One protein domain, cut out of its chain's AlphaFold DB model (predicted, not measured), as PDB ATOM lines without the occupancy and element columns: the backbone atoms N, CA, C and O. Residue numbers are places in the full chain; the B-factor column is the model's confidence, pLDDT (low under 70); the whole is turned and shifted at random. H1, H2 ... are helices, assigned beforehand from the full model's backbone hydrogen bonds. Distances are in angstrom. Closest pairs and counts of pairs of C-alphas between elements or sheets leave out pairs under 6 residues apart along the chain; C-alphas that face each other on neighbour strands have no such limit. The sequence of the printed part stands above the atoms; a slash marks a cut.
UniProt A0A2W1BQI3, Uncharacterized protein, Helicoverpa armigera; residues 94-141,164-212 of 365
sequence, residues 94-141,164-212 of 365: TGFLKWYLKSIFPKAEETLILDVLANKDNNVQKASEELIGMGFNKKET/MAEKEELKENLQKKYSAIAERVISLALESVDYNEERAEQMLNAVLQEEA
ATOM      1  N   THR A  94      12.917  80.233 100.734       75.25
ATOM      2  CA  THR A  94      12.242  78.976 101.065       75.25
ATOM      3  C   THR A  94      10.793  79.220 101.473       75.25
ATOM      4  O   THR A  94       9.913  78.507 101.001       75.25
ATOM      5  N   GLY A  95      10.516  80.259 102.265       81.56
ATOM      6  CA  GLY A  95       9.167  80.703 102.614       81.56
ATOM      7  C   GLY A  95       8.363  81.175 101.400       81.56
ATOM      8  O   GLY A  95       7.206  80.783 101.242       81.56
ATOM      9  N   PHE A  96       8.988  81.943 100.508       80.38
ATOM     10  CA  PHE A  96       8.361  82.426  99.276       80.38
ATOM     11  C   PHE A  96       8.040  81.297  98.276       80.38
ATOM     12  O   PHE A  96       6.915  81.180  97.788       80.38
ATOM     13  N   LEU A  97       9.001  80.418  98.000       84.88
ATOM     14  CA  LEU A  97       8.846  79.271  97.100       84.88
ATOM     15  C   LEU A  97       7.788  78.304  97.620       84.88
ATOM     16  O   LEU A  97       6.923  77.846  96.874       84.88
ATOM     17  N   LYS A  98       7.824  78.040  98.924       88.44
ATOM     18  CA  LYS A  98       6.818  77.266  99.643       88.44
ATOM     19  C   LYS A  98       5.428  77.864  99.473       88.44
ATOM     20  O   LYS A  98       4.504  77.122  99.150       88.44
ATOM     21  N   TRP A  99       5.267  79.175  99.656       83.12
ATOM     22  CA  TRP A  99       3.988  79.854  99.441       83.12
ATOM     23  C   TRP A  99       3.493  79.674  98.000       83.12
ATOM     24  O   TRP A  99       2.349  79.268  97.779       83.12
ATOM     25  N   TYR A 100       4.378  79.870  97.021       84.81
ATOM     26  CA  TYR A 100       4.053  79.726  95.603       84.81
ATOM     27  C   TYR A 100       3.593  78.299  95.264       84.81
ATOM     28  O   TYR A 100       2.534  78.093  94.664       84.81
ATOM     29  N   LEU A 101       4.338  77.287  95.714       87.00
ATOM     30  CA  LEU A 101       3.983  75.882  95.519       87.00
ATOM     31  C   LEU A 101       2.712  75.492  96.276       87.00
ATOM     32  O   LEU A 101       1.918  74.721  95.747       87.00
ATOM     33  N   LYS A 102       2.461  76.054  97.460       87.75
ATOM     34  CA  LYS A 102       1.226  75.823  98.223       87.75
ATOM     35  C   LYS A 102      -0.004  76.413  97.531       87.75
ATOM     36  O   LYS A 102      -1.083  75.820  97.597       87.75
ATOM     37  N   SER A 103       0.156  77.541  96.839       84.12
ATOM     38  CA  SER A 103      -0.894  78.142  96.009       84.12
ATOM     39  C   SER A 103      -1.297  77.210  94.856       84.12
ATOM     40  O   SER A 103      -2.484  76.949  94.636       84.12
ATOM     41  N   ILE A 104      -0.304  76.616  94.186       85.25
ATOM     42  CA  ILE A 104      -0.500  75.690  93.060       85.25
ATOM     43  C   ILE A 104      -0.960  74.299  93.526       85.25
ATOM     44  O   ILE A 104      -1.782  73.665  92.868       85.25
ATOM     45  N   PHE A 105      -0.459  73.813  94.658       87.25
ATOM     46  CA  PHE A 105      -0.746  72.493  95.219       87.25
ATOM     47  C   PHE A 105      -1.346  72.635  96.620       87.25
ATOM     48  O   PHE A 105      -0.698  72.343  97.626       87.25
ATOM     49  N   PRO A 106      -2.624  73.022  96.729       85.31
ATOM     50  CA  PRO A 106      -3.267  73.229  98.030       85.31
ATOM     51  C   PRO A 106      -3.389  71.933  98.840       85.31
ATOM     52  O   PRO A 106      -3.471  71.974 100.063       85.31
ATOM     53  N   LYS A 107      -3.446  70.791  98.139       86.19
ATOM     54  CA  LYS A 107      -3.588  69.449  98.707       86.19
ATOM     55  C   LYS A 107      -2.250  68.891  99.193       86.19
ATOM     56  O   LYS A 107      -2.264  67.925  99.943       86.19
ATOM     57  N   ALA A 108      -1.125  69.468  98.765       89.31
ATOM     58  CA  ALA A 108       0.192  69.059  99.232       89.31
ATOM     59  C   ALA A 108       0.452  69.617 100.632       89.31
ATOM     60  O   ALA A 108       0.097  70.763 100.935       89.31
ATOM     61  N   GLU A 109       1.045  68.802 101.500       90.50
ATOM     62  CA  GLU A 109       1.441  69.233 102.836       90.50
ATOM     63  C   GLU A 109       2.601  70.230 102.750       90.50
ATOM     64  O   GLU A 109       3.459  70.155 101.877       90.50
ATOM     65  N   GLU A 110       2.612  71.201 103.656       89.06
ATOM     66  CA  GLU A 110       3.614  72.265 103.690       89.06
ATOM     67  C   GLU A 110       5.036  71.749 103.964       89.06
ATOM     68  O   GLU A 110       5.997  72.208 103.349       89.06
ATOM     69  N   THR A 111       5.151  70.766 104.853       88.69
ATOM     70  CA  THR A 111       6.396  70.065 105.192       88.69
ATOM     71  C   THR A 111       6.945  69.303 103.987       88.69
ATOM     72  O   THR A 111       8.130  69.398 103.688       88.69
ATOM     73  N   LEU A 112       6.068  68.630 103.243       90.69
ATOM     74  CA  LEU A 112       6.418  67.892 102.034       90.69
ATOM     75  C   LEU A 112       6.867  68.823 100.897       90.69
ATOM     76  O   LEU A 112       7.825  68.512 100.199       90.69
ATOM     77  N   ILE A 113       6.231  69.989 100.731       90.56
ATOM     78  CA  ILE A 113       6.678  71.006  99.761       90.56
ATOM     79  C   ILE A 113       8.094  71.492 100.097       90.56
ATOM     80  O   ILE A 113       8.915  71.646  99.194       90.56
ATOM     81  N   LEU A 114       8.381  71.734 101.378       90.50
ATOM     82  CA  LEU A 114       9.704  72.170 101.830       90.50
ATOM     83  C   LEU A 114      10.775  71.094 101.633       90.50
ATOM     84  O   LEU A 114      11.866  71.417 101.178       90.50
ATOM     85  N   ASP A 115      10.456  69.835 101.929       90.69
ATOM     86  CA  ASP A 115      11.363  68.702 101.721       90.69
ATOM     87  C   ASP A 115      11.691  68.519 100.230       90.69
ATOM     88  O   ASP A 115      12.852  68.478  99.835       90.69
ATOM     89  N   VAL A 116      10.671  68.536  99.368       90.44
ATOM     90  CA  VAL A 116      10.845  68.470  97.908       90.44
ATOM     91  C   VAL A 116      11.672  69.650  97.380       90.44
ATOM     92  O   VAL A 116      12.566  69.459  96.558       90.44
ATOM     93  N   LEU A 117      11.427  70.871  97.867       88.88
ATOM     94  CA  LEU A 117      12.220  72.047  97.494       88.88
ATOM     95  C   LEU A 117      13.684  71.922  97.928       88.88
ATOM     96  O   LEU A 117      14.573  72.211  97.128       88.88
ATOM     97  N   ALA A 118      13.937  71.462  99.154       88.19
ATOM     98  CA  ALA A 118      15.288  71.250  99.663       88.19
ATOM     99  C   ALA A 118      16.033  70.171  98.861       88.19
ATOM    100  O   ALA A 118      17.210  70.335  98.550       88.19
ATOM    101  N   ASN A 119      15.331  69.110  98.453       90.19
ATOM    102  CA  ASN A 119      15.891  68.015  97.661       90.19
ATOM    103  C   ASN A 119      16.137  68.381  96.183       90.19
ATOM    104  O   ASN A 119      16.859  67.661  95.490       90.19
ATOM    105  N   LYS A 120      15.530  69.466  95.675       86.69
ATOM    106  CA  LYS A 120      15.628  69.922  94.271       86.69
ATOM    107  C   LYS A 120      16.265  71.303  94.119       86.69
ATOM    108  O   LYS A 120      15.973  71.996  93.144       86.69
ATOM    109  N   ASP A 121      17.120  71.700  95.059       82.81
ATOM    110  CA  ASP A 121      17.877  72.958  95.012       82.81
ATOM    111  C   ASP A 121      16.984  74.200  94.858       82.81
ATOM    112  O   ASP A 121      17.294  75.121  94.104       82.81
ATOM    113  N   ASN A 122      15.831  74.225  95.534       83.62
ATOM    114  CA  ASN A 122      14.858  75.319  95.460       83.62
ATOM    115  C   ASN A 122      14.302  75.593  94.043       83.62
ATOM    116  O   ASN A 122      13.706  76.644  93.792       83.62
ATOM    117  N   ASN A 123      14.442  74.639  93.117       87.00
ATOM    118  CA  ASN A 123      13.893  74.738  91.770       87.00
ATOM    119  C   ASN A 123      12.400  74.372  91.767       87.00
ATOM    120  O   ASN A 123      12.002  73.228  92.001       87.00
ATOM    121  N   VAL A 124      11.565  75.356  91.437       85.12
ATOM    122  CA  VAL A 124      10.101  75.235  91.435       85.12
ATOM    123  C   VAL A 124       9.608  74.262  90.371       85.12
ATOM    124  O   VAL A 124       8.609  73.570  90.569       85.12
ATOM    125  N   GLN A 125      10.294  74.195  89.232       82.81
ATOM    126  CA  GLN A 125       9.941  73.320  88.121       82.81
ATOM    127  C   GLN A 125      10.096  71.856  88.495       82.81
ATOM    128  O   GLN A 125       9.107  71.119  88.468       82.81
ATOM    129  N   LYS A 126      11.295  71.476  88.936       86.12
ATOM    130  CA  LYS A 126      11.609  70.111  89.369       86.12
ATOM    131  C   LYS A 126      10.749  69.695  90.561       86.12
ATOM    132  O   LYS A 126      10.189  68.602  90.552       86.12
ATOM    133  N   ALA A 127      10.572  70.593  91.531       88.31
ATOM    134  CA  ALA A 127       9.685  70.370  92.666       88.31
ATOM    135  C   ALA A 127       8.230  70.137  92.223       88.31
ATOM    136  O   ALA A 127       7.571  69.213  92.689       88.31
ATOM    137  N   SER A 128       7.720  70.934  91.278       86.06
ATOM    138  CA  SER A 128       6.346  70.778  90.791       86.06
ATOM    139  C   SER A 128       6.123  69.469  90.033       86.06
ATOM    140  O   SER A 128       5.047  68.888  90.139       86.06
ATOM    141  N   GLU A 129       7.118  68.997  89.282       88.75
ATOM    142  CA  GLU A 129       7.063  67.716  88.574       88.75
ATOM    143  C   GLU A 129       7.092  66.537  89.547       88.75
ATOM    144  O   GLU A 129       6.331  65.587  89.375       88.75
ATOM    145  N   GLU A 130       7.897  66.624  90.605       89.88
ATOM    146  CA  GLU A 130       7.952  65.613  91.662       89.88
ATOM    147  C   GLU A 130       6.652  65.557  92.473       89.88
ATOM    148  O   GLU A 130       6.124  64.470  92.700       89.88
ATOM    149  N   LEU A 131       6.055  66.707  92.808       89.75
ATOM    150  CA  LEU A 131       4.738  66.761  93.453       89.75
ATOM    151  C   LEU A 131       3.637  66.157  92.571       89.75
ATOM    152  O   LEU A 131       2.766  65.439  93.063       89.75
ATOM    153  N   ILE A 132       3.683  66.397  91.259       89.25
ATOM    154  CA  ILE A 132       2.769  65.741  90.315       89.25
ATOM    155  C   ILE A 132       3.031  64.230  90.284       89.25
ATOM    156  O   ILE A 132       2.081  63.450  90.309       89.25
ATOM    157  N   GLY A 133       4.300  63.808  90.281       89.62
ATOM    158  CA  GLY A 133       4.702  62.401  90.338       89.62
ATOM    159  C   GLY A 133       4.235  61.685  91.609       89.62
ATOM    160  O   GLY A 133       3.869  60.514  91.553       89.62
ATOM    161  N   MET A 134       4.164  62.401  92.733       84.50
ATOM    162  CA  MET A 134       3.607  61.925  94.005       84.50
ATOM    163  C   MET A 134       2.065  61.884  94.026       84.50
ATOM    164  O   MET A 134       1.479  61.407  94.996       84.50
ATOM    165  N   GLY A 135       1.394  62.354  92.969       83.94
ATOM    166  CA  GLY A 135      -0.064  62.310  92.826       83.94
ATOM    167  C   GLY A 135      -0.798  63.581  93.271       83.94
ATOM    168  O   GLY A 135      -2.028  63.573  93.382       83.94
ATOM    169  N   PHE A 136      -0.091  64.692  93.514       87.12
ATOM    170  CA  PHE A 136      -0.741  65.966  93.815       87.12
ATOM    171  C   PHE A 136      -1.278  66.624  92.541       87.12
ATOM    172  O   PHE A 136      -0.555  66.900  91.585       87.12
ATOM    173  N   ASN A 137      -2.575  66.934  92.547       82.81
ATOM    174  CA  ASN A 137      -3.212  67.665  91.456       82.81
ATOM    175  C   ASN A 137      -2.874  69.159  91.553       82.81
ATOM    176  O   ASN A 137      -3.075  69.765  92.611       82.81
ATOM    177  N   LYS A 138      -2.425  69.760  90.442       80.56
ATOM    178  CA  LYS A 138      -2.339  71.222  90.318       80.56
ATOM    179  C   LYS A 138      -3.745  71.811  90.433       80.56
ATOM    180  O   LYS A 138      -4.653  71.370  89.732       80.56
ATOM    181  N   LYS A 139      -3.932  72.805  91.307       67.62
ATOM    182  CA  LYS A 139      -5.104  73.682  91.251       67.62
ATOM    183  C   LYS A 139      -5.104  74.349  89.881       67.62
ATOM    184  O   LYS A 139      -4.070  74.850  89.446       67.62
ATOM    185  N   GLU A 140      -6.255  74.343  89.219       46.84
ATOM    186  CA  GLU A 140      -6.477  75.046  87.957       46.84
ATOM    187  C   GLU A 140      -6.434  76.564  88.190       46.84
ATOM    188  O   GLU A 140      -7.443  77.261  88.201       46.84
ATOM    189  N   THR A 141      -5.243  77.111  88.399       50.97
ATOM    190  CA  THR A 141      -4.943  78.462  87.936       50.97
ATOM    191  C   THR A 141      -4.776  78.350  86.432       50.97
ATOM    192  O   THR A 141      -3.962  77.543  85.986       50.97
ATOM    193  N   MET A 164      26.023  82.852  79.165       57.22
ATOM    194  CA  MET A 164      26.190  83.698  80.366       57.22
ATOM    195  C   MET A 164      25.776  85.159  80.119       57.22
ATOM    196  O   MET A 164      25.248  85.799  81.021       57.22
ATOM    197  N   ALA A 165      25.926  85.638  78.882       67.75
ATOM    198  CA  ALA A 165      25.494  86.965  78.457       67.75
ATOM    199  C   ALA A 165      23.962  87.111  78.428       67.75
ATOM    200  O   ALA A 165      23.422  88.069  78.972       67.75
ATOM    201  N   GLU A 166      23.241  86.129  77.878       70.19
ATOM    202  CA  GLU A 166      21.769  86.135  77.867       70.19
ATOM    203  C   GLU A 166      21.184  86.089  79.288       70.19
ATOM    204  O   GLU A 166      20.122  86.647  79.555       70.19
ATOM    205  N   LYS A 167      21.880  85.445  80.233       73.38
ATOM    206  CA  LYS A 167      21.469  85.408  81.647       73.38
ATOM    207  C   LYS A 167      21.537  86.785  82.305       73.38
ATOM    208  O   LYS A 167      20.648  87.133  83.084       73.38
ATOM    209  N   GLU A 168      22.577  87.553  82.003       76.12
ATOM    210  CA  GLU A 168      22.747  88.914  82.513       76.12
ATOM    211  C   GLU A 168      21.736  89.872  81.879       76.12
ATOM    212  O   GLU A 168      21.117  90.659  82.593       76.12
ATOM    213  N   GLU A 169      21.461  89.732  80.581       81.44
ATOM    214  CA  GLU A 169      20.447  90.534  79.890       81.44
ATOM    215  C   GLU A 169      19.038  90.302  80.464       81.44
ATOM    216  O   GLU A 169      18.300  91.253  80.735       81.44
ATOM    217  N   LEU A 170      18.676  89.045  80.742       81.25
ATOM    218  CA  LEU A 170      17.409  88.706  81.401       81.25
ATOM    219  C   LEU A 170      17.314  89.306  82.808       81.25
ATOM    220  O   LEU A 170      16.256  89.810  83.199       81.25
ATOM    221  N   LYS A 171      18.419  89.293  83.561       82.88
ATOM    222  CA  LYS A 171      18.488  89.925  84.883       82.88
ATOM    223  C   LYS A 171      18.289  91.433  84.774       82.88
ATOM    224  O   LYS A 171      17.478  91.982  85.517       82.88
ATOM    225  N   GLU A 172      18.975  92.097  83.849       84.62
ATOM    226  CA  GLU A 172      18.829  93.536  83.640       84.62
ATOM    227  C   GLU A 172      17.412  93.921  83.212       84.62
ATOM    228  O   GLU A 172      16.862  94.908  83.705       84.62
ATOM    229  N   ASN A 173      16.801  93.152  82.309       84.25
ATOM    230  CA  ASN A 173      15.446  93.409  81.831       84.25
ATOM    231  C   ASN A 173      14.424  93.290  82.967       84.25
ATOM    232  O   ASN A 173      13.578  94.174  83.129       84.25
ATOM    233  N   LEU A 174      14.536  92.262  83.813       85.88
ATOM    234  CA  LEU A 174      13.683  92.124  84.994       85.88
ATOM    235  C   LEU A 174      13.987  93.179  86.059       85.88
ATOM    236  O   LEU A 174      13.061  93.705  86.664       85.88
ATOM    237  N   GLN A 175      15.244  93.564  86.253       84.56
ATOM    238  CA  GLN A 175      15.618  94.625  87.188       84.56
ATOM    239  C   GLN A 175      15.056  95.991  86.771       84.56
ATOM    240  O   GLN A 175      14.574  96.749  87.613       84.56
ATOM    241  N   LYS A 176      15.046  96.291  85.466       85.75
ATOM    242  CA  LYS A 176      14.410  97.494  84.909       85.75
ATOM    243  C   LYS A 176      12.890  97.469  85.129       85.75
ATOM    244  O   LYS A 176      12.321  98.489  85.523       85.75
ATOM    245  N   LYS A 177      12.236  96.313  84.929       83.62
ATOM    246  CA  LYS A 177      10.784  96.122  85.143       83.62
ATOM    247  C   LYS A 177      10.392  96.167  86.631       83.62
ATOM    248  O   LYS A 177       9.376  96.764  86.978       83.62
ATOM    249  N   TYR A 178      11.221  95.603  87.509       80.44
ATOM    250  CA  TYR A 178      10.941  95.384  88.931       80.44
ATOM    251  C   TYR A 178      11.953  96.093  89.845       80.44
ATOM    252  O   TYR A 178      12.451  95.513  90.803       80.44
ATOM    253  N   SER A 179      12.225  97.377  89.595       78.69
ATOM    254  CA  SER A 179      13.165  98.185  90.405       78.69
ATOM    255  C   SER A 179      12.770  98.367  91.880       78.69
ATOM    256  O   SER A 179      13.591  98.794  92.688       78.69
ATOM    257  N   ALA A 180      11.520  98.056  92.238       79.75
ATOM    258  CA  ALA A 180      11.050  98.034  93.621       79.75
ATOM    259  C   ALA A 180      11.476  96.762  94.382       79.75
ATOM    260  O   ALA A 180      11.505  96.774  95.608       79.75
ATOM    261  N   ILE A 181      11.808  95.683  93.664       78.62
ATOM    262  CA  ILE A 181      12.190  94.387  94.226       78.62
ATOM    263  C   ILE A 181      13.717  94.328  94.342       78.62
ATOM    264  O   ILE A 181      14.445  94.790  93.462       78.62
ATOM    265  N   ALA A 182      14.225  93.740  95.427       83.62
ATOM    266  CA  ALA A 182      15.660  93.570  95.622       83.62
ATOM    267  C   ALA A 182      16.294  92.716  94.506       83.62
ATOM    268  O   ALA A 182      15.801  91.637  94.176       83.62
ATOM    269  N   GLU A 183      17.451  93.141  93.988       83.12
ATOM    270  CA  GLU A 183      18.179  92.453  92.903       83.12
ATOM    271  C   GLU A 183      18.448  90.969  93.195       83.12
ATOM    272  O   GLU A 183      18.422  90.134  92.291       83.12
ATOM    273  N   ARG A 184      18.677  90.630  94.472       81.94
ATOM    274  CA  ARG A 184      18.890  89.248  94.925       81.94
ATOM    275  C   ARG A 184      17.665  88.365  94.688       81.94
ATOM    276  O   ARG A 184      17.825  87.228  94.262       81.94
ATOM    277  N   VAL A 185      16.459  88.889  94.909       83.31
ATOM    278  CA  VAL A 185      15.200  88.162  94.680       83.31
ATOM    279  C   VAL A 185      14.990  87.927  93.186       83.31
ATOM    280  O   VAL A 185      14.560  86.850  92.793       83.31
ATOM    281  N   ILE A 186      15.371  88.888  92.340       86.75
ATOM    282  CA  ILE A 186      15.282  88.768  90.877       86.75
ATOM    283  C   ILE A 186      16.240  87.691  90.355       86.75
ATOM    284  O   ILE A 186      15.826  86.816  89.596       86.75
ATOM    285  N   SER A 187      17.507  87.723  90.782       86.50
ATOM    286  CA  SER A 187      18.494  86.698  90.414       86.50
ATOM    287  C   SER A 187      18.056  85.301  90.837       86.50
ATOM    288  O   SER A 187      18.194  84.353  90.070       86.50
ATOM    289  N   LEU A 188      17.478  85.182  92.028       83.56
ATOM    290  CA  LEU A 188      17.093  83.893  92.570       83.56
ATOM    291  C   LEU A 188      15.768  83.370  92.005       83.56
ATOM    292  O   LEU A 188      15.629  82.171  91.785       83.56
ATOM    293  N   ALA A 189      14.814  84.253  91.697       85.06
ATOM    294  CA  ALA A 189      13.612  83.885  90.956       85.06
ATOM    295  C   ALA A 189      13.994  83.304  89.589       85.06
ATOM    296  O   ALA A 189      13.517  82.228  89.240       85.06
ATOM    297  N   LEU A 190      14.912  83.957  88.863       87.81
ATOM    298  CA  LEU A 190      15.451  83.456  87.597       87.81
ATOM    299  C   LEU A 190      16.127  82.087  87.742       87.81
ATOM    300  O   LEU A 190      15.888  81.207  86.917       87.81
ATOM    301  N   GLU A 191      16.938  81.893  88.782       85.12
ATOM    302  CA  GLU A 191      17.597  80.613  89.061       85.12
ATOM    303  C   GLU A 191      16.583  79.502  89.378       85.12
ATOM    304  O   GLU A 191      16.699  78.390  88.866       85.12
ATOM    305  N   SER A 192      15.523  79.823  90.125       84.50
ATOM    306  CA  SER A 192      14.485  78.862  90.527       84.50
ATOM    307  C   SER A 192      13.605  78.353  89.376       84.50
ATOM    308  O   SER A 192      13.000  77.283  89.496       84.50
ATOM    309  N   VAL A 193      13.534  79.101  88.266       84.44
ATOM    310  CA  VAL A 193      12.744  78.759  87.068       84.44
ATOM    311  C   VAL A 193      13.610  78.425  85.856       84.44
ATOM    312  O   VAL A 193      13.134  78.490  84.720       84.44
ATOM    313  N   ASP A 194      14.889  78.107  86.068       82.19
ATOM    314  CA  ASP A 194      15.844  77.780  85.004       82.19
ATOM    315  C   ASP A 194      15.903  78.861  83.899       82.19
ATOM    316  O   ASP A 194      15.912  78.566  82.703       82.19
ATOM    317  N   TYR A 195      15.926  80.140  84.292       82.31
ATOM    318  CA  TYR A 195      15.999  81.311  83.406       82.31
ATOM    319  C   TYR A 195      14.821  81.455  82.425       82.31
ATOM    320  O   TYR A 195      14.963  82.050  81.353       82.31
ATOM    321  N   ASN A 196      13.639  80.935  82.759       82.56
ATOM    322  CA  ASN A 196      12.409  81.209  82.013       82.56
ATOM    323  C   ASN A 196      11.826  82.580  82.395       82.56
ATOM    324  O   ASN A 196      11.308  82.740  83.498       82.56
ATOM    325  N   GLU A 197      11.867  83.548  81.471       83.06
ATOM    326  CA  GLU A 197      11.417  84.933  81.707       83.06
ATOM    327  C   GLU A 197       9.950  84.993  82.159       83.06
ATOM    328  O   GLU A 197       9.667  85.515  83.231       83.06
ATOM    329  N   GLU A 198       9.028  84.368  81.423       81.62
ATOM    330  CA  GLU A 198       7.587  84.413  81.728       81.62
ATOM    331  C   GLU A 198       7.243  83.847  83.117       81.62
ATOM    332  O   GLU A 198       6.376  84.368  83.818       81.62
ATOM    333  N   ARG A 199       7.931  82.781  83.548       79.50
ATOM    334  CA  ARG A 199       7.703  82.173  84.869       79.50
ATOM    335  C   ARG A 199       8.330  82.991  85.989       79.50
ATOM    336  O   ARG A 199       7.717  83.125  87.047       79.50
ATOM    337  N   ALA A 200       9.509  83.565  85.752       86.31
ATOM    338  CA  ALA A 200      10.134  84.487  86.693       86.31
ATOM    339  C   ALA A 200       9.246  85.723  86.898       86.31
ATOM    340  O   ALA A 200       9.024  86.133  88.033       86.31
ATOM    341  N   GLU A 201       8.662  86.265  85.826       86.19
ATOM    342  CA  GLU A 201       7.707  87.374  85.905       86.19
ATOM    343  C   GLU A 201       6.444  87.006  86.680       86.19
ATOM    344  O   GLU A 201       5.973  87.804  87.483       86.19
ATOM    345  N   GLN A 202       5.896  85.805  86.485       83.00
ATOM    346  CA  GLN A 202       4.746  85.332  87.261       83.00
ATOM    347  C   GLN A 202       5.066  85.248  88.758       83.00
ATOM    348  O   GLN A 202       4.268  85.700  89.580       83.00
ATOM    349  N   MET A 203       6.240  84.722  89.114       82.62
ATOM    350  CA  MET A 203       6.689  84.649  90.505       82.62
ATOM    351  C   MET A 203       6.906  86.045  91.106       82.62
ATOM    352  O   MET A 203       6.402  86.325  92.189       82.62
ATOM    353  N   LEU A 204       7.580  86.950  90.393       85.38
ATOM    354  CA  LEU A 204       7.831  88.320  90.859       85.38
ATOM    355  C   LEU A 204       6.544  89.159  90.955       85.38
ATOM    356  O   LEU A 204       6.381  89.939  91.891       85.38
ATOM    357  N   ASN A 205       5.591  88.971  90.039       84.44
ATOM    358  CA  ASN A 205       4.275  89.609  90.120       84.44
ATOM    359  C   ASN A 205       3.472  89.125  91.330       84.44
ATOM    360  O   ASN A 205       2.768  89.923  91.947       84.44
ATOM    361  N   ALA A 206       3.586  87.845  91.690       78.31
ATOM    362  CA  ALA A 206       2.946  87.322  92.889       78.31
ATOM    363  C   ALA A 206       3.516  87.967  94.169       78.31
ATOM    364  O   ALA A 206       2.736  88.344  95.041       78.31
ATOM    365  N   VAL A 207       4.839  88.203  94.237       75.19
ATOM    366  CA  VAL A 207       5.480  88.958  95.339       75.19
ATOM    367  C   VAL A 207       4.899  90.364  95.455       75.19
ATOM    368  O   VAL A 207       4.511  90.793  96.538       75.19
ATOM    369  N   LEU A 208       4.795  91.084  94.335       76.38
ATOM    370  CA  LEU A 208       4.257  92.445  94.340       76.38
ATOM    371  C   LEU A 208       2.791  92.507  94.772       76.38
ATOM    372  O   LEU A 208       2.378  93.478  95.406       76.38
ATOM    373  N   GLN A 209       1.993  91.496  94.423       68.50
ATOM    374  CA  GLN A 209       0.600  91.414  94.863       68.50
ATOM    375  C   GLN A 209       0.486  91.154  96.368       68.50
ATOM    376  O   GLN A 209      -0.430  91.682  96.999       68.50
ATOM    377  N   GLU A 210       1.417  90.400  96.953       63.41
ATOM    378  CA  GLU A 210       1.447  90.136  98.392       63.41
ATOM    379  C   GLU A 210       1.950  91.347  99.199       63.41
ATOM    380  O   GLU A 210       1.378  91.656 100.242       63.41
ATOM    381  N   GLU A 211       2.921  92.120  98.695       57.03
ATOM    382  CA  GLU A 211       3.330  93.388  99.330       57.03
ATOM    383  C   GLU A 211       2.242  94.478  99.258       57.03
ATOM    384  O   GLU A 211       2.134  95.322 100.152       57.03
ATOM    385  N   ALA A 212       1.406  94.466  98.213       51.03
ATOM    386  CA  ALA A 212       0.292  95.403  98.055       51.03
ATOM    387  C   ALA A 212      -0.959  95.026  98.875       51.03
ATOM    388  O   ALA A 212      -1.833  95.875  99.077       51.03
TER     389      ALA A 212
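This is residues 94 to 141 and 164 to 212 of the 365 residues of an uncharacterized protein of Helicoverpa armigera (UniProt A0A2W1BQI3). The domain is two small helical lobes set side by side, with few close approaches between them: H1, H2 and H3 cross one another in the first lobe, and in the second H5 crosses between H4 and H6. H4 and H6 run the same way, while H5 runs opposite ways to both. The printed part has 97 residues with six named helices, H1 to H6 in order along the chain, and no named strand; its class is all helix, and the helix packing is mostly crossed. The whole is compact, with a radius of gyration of the C-alphas of 13.7 A, and spans 38 by 32 by 21 A.

The printed part begins with H1, residues 94 to 104, 15.4 A long, with C-alpha 94 at (12.242, 78.976, 101.065). H2 holds residues 110 to 119 and H3 residues 124 to 133. After H3, residues 134 to 141 lead to the cut. H4, residues 164 to 177, is 20.4 A long, with C-alpha 164 at (26.190, 83.698, 80.366). H5 holds residues 183 to 192. H6, residues 197 to 212, is the longest helix at 22.4 A, and its C-alpha 212 is at (0.292, 95.403, 98.055).

H1 and H2 touch at a steep tilt of 63 degrees, opposite ways; their closest C-alphas, of Lys 98 and Leu 114, are 6.3 A apart. H2 and H3 touch at a steep tilt of 65 degrees, opposite ways, with the C-alphas of Val 116 and Ala 127 closest at 5.7 A. H1 and H3 only just touch, with 3 pairs of C-alphas within 8 A, the closest those of Leu 97 and Val 124 at 7.1 A. H4 touches H5 with residues 171 to 175 alone, at a steep tilt of 55 degrees; the closest C-alphas are those of Lys 171 and Ser 187, 6.4 A. H6 touches H5 with residues 197 to 204 alone, at a steep tilt of 50 degrees; the closest are Leu 190 and Ala 200, C-alphas 5.5 A apart. H4 and H6 are close but not clearly touching, with the C-alphas of Leu 170 and Glu 197 closest at 7.1 A. H3 and H5 are close but not clearly touching, their closest C-alphas, of Val 124 and Ser 192, 5.8 A apart. H1 and H6 are also close but not clearly touching, with the C-alphas of Tyr 100 and Met 203 closest at 7.6 A. H1 and H4 are apart, for instance, and so are H2 and H6. In H1, H2, H3, H4, H5 and H6 every O i to N i+4 pair is within hydrogen-bond range.

The two C-alphas farthest apart, of Lys 107 and Ala 165, are 39.5 A apart. Residues 142 to 163 are cut out, and C-alphas 141 and 164 are 32.5 A apart across the cut. The links H1 to H2, H2 to H3, H4 to H5 and H5 to H6 are tight. The mean pLDDT of the printed part is 82.1; residues 139 to 141, 164 to 165 and 209 to 212 are under 70.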